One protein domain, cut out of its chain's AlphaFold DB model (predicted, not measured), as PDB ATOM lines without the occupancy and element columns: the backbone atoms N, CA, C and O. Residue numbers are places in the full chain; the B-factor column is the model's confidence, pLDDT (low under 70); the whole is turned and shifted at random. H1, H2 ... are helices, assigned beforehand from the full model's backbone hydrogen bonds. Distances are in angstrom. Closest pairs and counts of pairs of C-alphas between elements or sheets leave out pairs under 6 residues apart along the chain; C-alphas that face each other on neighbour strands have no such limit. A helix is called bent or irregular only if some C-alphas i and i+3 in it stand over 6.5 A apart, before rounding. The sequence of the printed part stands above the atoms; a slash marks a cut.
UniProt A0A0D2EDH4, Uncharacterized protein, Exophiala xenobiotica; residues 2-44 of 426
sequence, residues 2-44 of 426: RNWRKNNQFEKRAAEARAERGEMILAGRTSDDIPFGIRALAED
ATOM      1  N   ARG A   2     162.222 128.215 155.765       70.06
ATOM      2  CA  ARG A   2     161.793 129.626 155.983       70.06
ATOM      3  C   ARG A   2     162.840 130.551 156.635       70.06
ATOM      4  O   ARG A   2     162.835 131.746 156.352       70.06
ATOM      5  N   ASN A   3     163.768 130.020 157.431       81.38
ATOM      6  CA  ASN A   3     164.762 130.839 158.144       81.38
ATOM      7  C   ASN A   3     165.964 131.258 157.279       81.38
ATOM      8  O   ASN A   3     166.613 132.256 157.576       81.38
ATOM      9  N   TRP A   4     166.215 130.568 156.163       82.12
ATOM     10  CA  TRP A   4     167.360 130.857 155.293       82.12
ATOM     11  C   TRP A   4     167.234 132.215 154.584       82.12
ATOM     12  O   TRP A   4     168.199 132.969 154.506       82.12
ATOM     13  N   ARG A   5     166.020 132.585 154.147       80.62
ATOM     14  CA  ARG A   5     165.781 133.893 153.506       80.62
ATOM     15  C   ARG A   5     165.984 135.067 154.463       80.62
ATOM     16  O   ARG A   5     166.511 136.089 154.042       80.62
ATOM     17  N   LYS A   6     165.594 134.914 155.734       85.69
ATOM     18  CA  LYS A   6     165.799 135.951 156.757       85.69
ATOM     19  C   LYS A   6     167.288 136.136 157.055       85.69
ATOM     20  O   LYS A   6     167.746 137.272 157.069       85.69
ATOM     21  N   ASN A   7     168.045 135.044 157.188       87.88
ATOM     22  CA  ASN A   7     169.493 135.118 157.407       87.88
ATOM     23  C   ASN A   7     170.225 135.821 156.255       87.88
ATOM     24  O   ASN A   7     170.995 136.742 156.500       87.88
ATOM     25  N   ASN A   8     169.892 135.479 155.007       90.06
ATOM     26  CA  ASN A   8     170.473 136.130 153.828       90.06
ATOM     27  C   ASN A   8     170.191 137.644 153.783       90.06
ATOM     28  O   ASN A   8     170.997 138.431 153.292       90.06
ATOM     29  N   GLN A   9     169.036 138.070 154.296       88.75
ATOM     30  CA  GLN A   9     168.665 139.480 154.325       88.75
ATOM     31  C   GLN A   9     169.452 140.261 155.386       88.75
ATOM     32  O   GLN A   9     169.856 141.392 155.122       88.75
ATOM     33  N   PHE A  10     169.715 139.656 156.550       91.19
ATOM     34  CA  PHE A  10     170.577 140.247 157.578       91.19
ATOM     35  C   PHE A  10     172.039 140.313 157.141       91.19
ATOM     36  O   PHE A  10     172.685 141.337 157.340       91.19
ATOM     37  N   GLU A  11     172.536 139.269 156.482       89.31
ATOM     38  CA  GLU A  11     173.899 139.231 155.954       89.31
ATOM     39  C   GLU A  11     174.114 140.300 154.875       89.31
ATOM     40  O   GLU A  11     175.087 141.055 154.921       89.31
ATOM     41  N   LYS A  12     173.137 140.470 153.973       88.25
ATOM     42  CA  LYS A  12     173.174 141.523 152.954       88.25
ATOM     43  C   LYS A  12     173.159 142.929 153.563       88.25
ATOM     44  O   LYS A  12     173.911 143.786 153.112       88.25
ATOM     45  N   ARG A  13     172.363 143.153 154.617       88.62
ATOM     46  CA  ARG A  13     172.323 144.436 155.347       88.62
ATOM     47  C   ARG A  13     173.625 144.722 156.096       88.62
ATOM     48  O   ARG A  13     174.065 145.863 156.140       88.62
ATOM     49  N   ALA A  14     174.251 143.694 156.666       83.75
ATOM     50  CA  ALA A  14     175.534 143.826 157.349       83.75
ATOM     51  C   ALA A  14     176.682 144.126 156.370       83.75
ATOM     52  O   ALA A  14     177.583 144.894 156.700       83.75
ATOM     53  N   ALA A  15     176.653 143.551 155.163       79.19
ATOM     54  CA  ALA A  15     177.612 143.871 154.106       79.19
ATOM     55  C   ALA A  15     177.432 145.305 153.576       79.19
ATOM     56  O   ALA A  15     178.415 146.014 153.376       79.19
ATOM     57  N   GLU A  16     176.186 145.756 153.409       83.81
ATOM     58  CA  GLU A  16     175.858 147.119 152.966       83.81
ATOM     59  C   GLU A  16     176.287 148.183 153.990       83.81
ATOM     60  O   GLU A  16     176.937 149.157 153.618       83.81
ATOM     61  N   ALA A  17     176.045 147.953 155.285       79.50
ATOM     62  CA  ALA A  17     176.482 148.864 156.348       79.50
ATOM     63  C   ALA A  17     178.016 149.000 156.439       79.50
ATOM     64  O   ALA A  17     178.527 150.063 156.795       79.50
ATOM     65  N   ARG A  18     178.770 147.944 156.096       72.62
ATOM     66  CA  ARG A  18     180.239 148.015 156.000       72.62
ATOM     67  C   ARG A  18     180.699 148.821 154.785       72.62
ATOM     68  O   ARG A  18     181.655 149.579 154.897       72.62
ATOM     69  N   ALA A  19     180.002 148.701 153.654       71.69
ATOM     70  CA  ALA A  19     180.303 149.486 152.461       71.69
ATOM     71  C   ALA A  19     180.029 150.989 152.669       71.69
ATOM     72  O   ALA A  19     180.818 151.814 152.214       71.69
ATOM     73  N   GLU A  20     178.969 151.353 153.401       73.56
ATOM     74  CA  GLU A  20     178.645 152.755 153.715       73.56
ATOM     75  C   GLU A  20     179.700 153.425 154.614       73.56
ATOM     76  O   GLU A  20     179.975 154.613 154.464       73.56
ATOM     77  N   ARG A  21     180.367 152.663 155.494       73.75
ATOM     78  CA  ARG A  21     181.486 153.170 156.308       73.75
ATOM     79  C   ARG A  21     182.775 153.430 155.526       73.75
ATOM     80  O   ARG A  21     183.708 153.986 156.095       73.75
ATOM     81  N   GLY A  22     182.862 153.030 154.256       62.09
ATOM     82  CA  GLY A  22     184.084 153.184 153.463       62.09
ATOM     83  C   GLY A  22     185.251 152.305 153.935       62.09
ATOM     84  O   GLY A  22     186.357 152.431 153.416       62.09
ATOM     85  N   GLU A  23     185.012 151.383 154.871       59.47
ATOM     86  CA  GLU A  23     185.971 150.363 155.298       59.47
ATOM     87  C   GLU A  23     185.994 149.241 154.249       59.47
ATOM     88  O   GLU A  23     185.492 148.133 154.447       59.47
ATOM     89  N   MET A  24     186.544 149.540 153.071       58.81
ATOM     90  CA  MET A  24     186.896 148.508 152.103       58.81
ATOM     91  C   MET A  24     188.102 147.745 152.644       58.81
ATOM     92  O   MET A  24     189.247 148.140 152.448       58.81
ATOM     93  N   ILE A  25     187.831 146.646 153.347       56.59
ATOM     94  CA  ILE A  25     188.854 145.701 153.783       56.59
ATOM     95  C   ILE A  25     189.516 145.125 152.519       56.59
ATOM     96  O   ILE A  25     188.991 144.211 151.886       56.59
ATOM     97  N   LEU A  26     190.680 145.661 152.145       60.91
ATOM     98  CA  LEU A  26     191.581 145.131 151.112       60.91
ATOM     99  C   LEU A  26     192.335 143.886 151.627       60.91
ATOM    100  O   LEU A  26     193.519 143.702 151.364       60.91
ATOM    101  N   ALA A  27     191.665 143.017 152.388       54.25
ATOM    102  CA  ALA A  27     192.268 141.785 152.874       54.25
ATOM    103  C   ALA A  27     192.349 140.786 151.718       54.25
ATOM    104  O   ALA A  27     191.337 140.236 151.286       54.25
ATOM    105  N   GLY A  28     193.559 140.556 151.214       64.81
ATOM    106  CA  GLY A  28     193.860 139.382 150.394       64.81
ATOM    107  C   GLY A  28     194.429 139.650 149.007       64.81
ATOM    108  O   GLY A  28     194.676 138.688 148.286       64.81
ATOM    109  N   ARG A  29     194.679 140.904 148.612       63.69
ATOM    110  CA  ARG A  29     195.540 141.151 147.448       63.69
ATOM    111  C   ARG A  29     196.983 141.187 147.919       63.69
ATOM    112  O   ARG A  29     197.346 142.039 148.722       63.69
ATOM    113  N   THR A  30     197.777 140.236 147.441       77.00
ATOM    114  CA  THR A  30     199.235 140.274 147.559       77.00
ATOM    115  C   THR A  30     199.720 141.633 147.061       77.00
ATOM    116  O   THR A  30     199.259 142.110 146.021       77.00
ATOM    117  N   SER A  31     200.611 142.265 147.823       73.06
ATOM    118  CA  SER A  31     201.138 143.619 147.595       73.06
ATOM    119  C   SER A  31     201.624 143.855 146.161       73.06
ATOM    120  O   SER A  31     201.579 144.983 145.674       73.06
ATOM    121  N   ASP A  32     202.010 142.801 145.446       82.06
ATOM    122  CA  ASP A  32     202.560 142.872 144.093       82.06
ATOM    123  C   ASP A  32     201.547 143.283 143.010       82.06
ATOM    124  O   ASP A  32     201.942 143.925 142.037       82.06
ATOM    125  N   ASP A  33     200.248 143.012 143.192       87.75
ATOM    126  CA  ASP A  33     199.202 143.267 142.176       87.75
ATOM    127  C   ASP A  33     198.450 144.596 142.387       87.75
ATOM    128  O   ASP A  33     197.494 144.938 141.684       87.75
ATOM    129  N   ILE A  34     198.852 145.372 143.395       81.06
ATOM    130  CA  ILE A  34     198.259 146.678 143.679       81.06
ATOM    131  C   ILE A  34     199.050 147.735 142.897       81.06
ATOM    132  O   ILE A  34     200.260 147.853 143.088       81.06
ATOM    133  N   PRO A  35     198.424 148.529 142.013       83.19
ATOM    134  CA  PRO A  35     199.140 149.556 141.265       83.19
ATOM    135  C   PRO A  35     199.797 150.568 142.216       83.19
ATOM    136  O   PRO A  35     199.226 150.933 143.244       83.19
ATOM    137  N   PHE A  36     200.991 151.043 141.846       80.00
ATOM    138  CA  PHE A  36     201.858 151.892 142.678       80.00
ATOM    139  C   PHE A  36     201.127 153.060 143.362       80.00
ATOM    140  O   PHE A  36     201.320 153.286 144.551       80.00
ATOM    141  N   GLY A  37     200.232 153.749 142.648       82.44
ATOM    142  CA  GLY A  37     199.492 154.884 143.210       82.44
ATOM    143  C   GLY A  37     198.549 154.521 144.363       82.44
ATOM    144  O   GLY A  37     198.294 155.363 145.210       82.44
ATOM    145  N   ILE A  38     198.049 153.283 144.419       82.06
ATOM    146  CA  ILE A  38     197.218 152.808 145.536       82.06
ATOM    147  C   ILE A  38     198.106 152.327 146.687       82.06
ATOM    148  O   ILE A  38     197.771 152.573 147.841       82.06
ATOM    149  N   ARG A  39     199.258 151.706 146.385       79.94
ATOM    150  CA  ARG A  39     200.253 151.330 147.404       79.94
ATOM    151  C   ARG A  39     200.733 152.548 148.186       79.94
ATOM    152  O   ARG A  39     200.646 152.532 149.400       79.94
ATOM    153  N   ALA A  40     201.075 153.636 147.497       79.12
ATOM    154  CA  ALA A  40     201.535 154.882 148.120       79.12
ATOM    155  C   ALA A  40     200.483 155.613 148.981       79.12
ATOM    156  O   ALA A  40     200.812 156.585 149.650       79.12
ATOM    157  N   LEU A  41     199.209 155.212 148.909       79.25
ATOM    158  CA  LEU A  41     198.143 155.742 149.766       79.25
ATOM    159  C   LEU A  41     197.831 154.825 150.953       79.25
ATOM    160  O   LEU A  41     197.152 155.257 151.881       79.25
ATOM    161  N   ALA A  42     198.232 153.555 150.873       78.81
ATOM    162  CA  ALA A  42     197.958 152.537 151.882       78.81
ATOM    163  C   ALA A  42     199.175 152.293 152.784       78.81
ATOM    164  O   ALA A  42     199.022 152.154 153.993       78.81
ATOM    165  N   GLU A  43     200.365 152.256 152.195       80.06
ATOM    166  CA  GLU A  43     201.636 152.418 152.886       80.06
ATOM    167  C   GLU A  43     201.937 153.907 152.853       80.06
ATOM    168  O   GLU A  43     202.070 154.443 151.759       80.06
ATOM    169  N   ASP A  44     201.994 154.566 154.012       75.00
ATOM    170  CA  ASP A  44     202.578 155.900 154.143       75.00
ATOM    171  C   ASP A  44     204.063 155.762 153.780       75.00
ATOM    172  O   ASP A  44     204.853 155.352 154.633       75.00
TER     173      ASP A  44
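This is residues 2 to 44 of the 426 residues of an uncharacterized protein of Exophiala xenobiotica (UniProt A0A0D2EDH4). A long straight helix, H1, is followed by an open, winding link that leads to a short helix, H2, at the far end of a rod. H1 and H2 have no contact, and H1 stands free over its whole length. The printed part has 43 residues with two named helices, H1 then H2, and no named strand; its class is all helix. It is extended, with a radius of gyration of the C-alphas of 15.7 A and spans of 47 by 19 by 11 A.

H1, residues 2 to 20, and H2, residues 36 to 42, are apart, with no C-alpha of the one within 8 A of the other. The O i to N i+4 pairs within hydrogen-bond range are 14 of 15 in H1 and 2 of 3 in H2.

H1 begins at C-alpha 2 (161.793, 129.626, 155.983) and is 28.7 A long. It is neither bent nor irregular, but only just: C-alphas 2 and 5 are 6.3 A apart. H2 is 10.0 A long and ends at C-alpha 42 (197.958, 152.537, 151.882).

The C-alphas of Arg 2 and Asp 44, the two farthest apart, are 48.6 A apart. The link from H1 to H2, 15 residues, is long. The printed part has no cut. Residues 22 to 29 have pLDDT under 70.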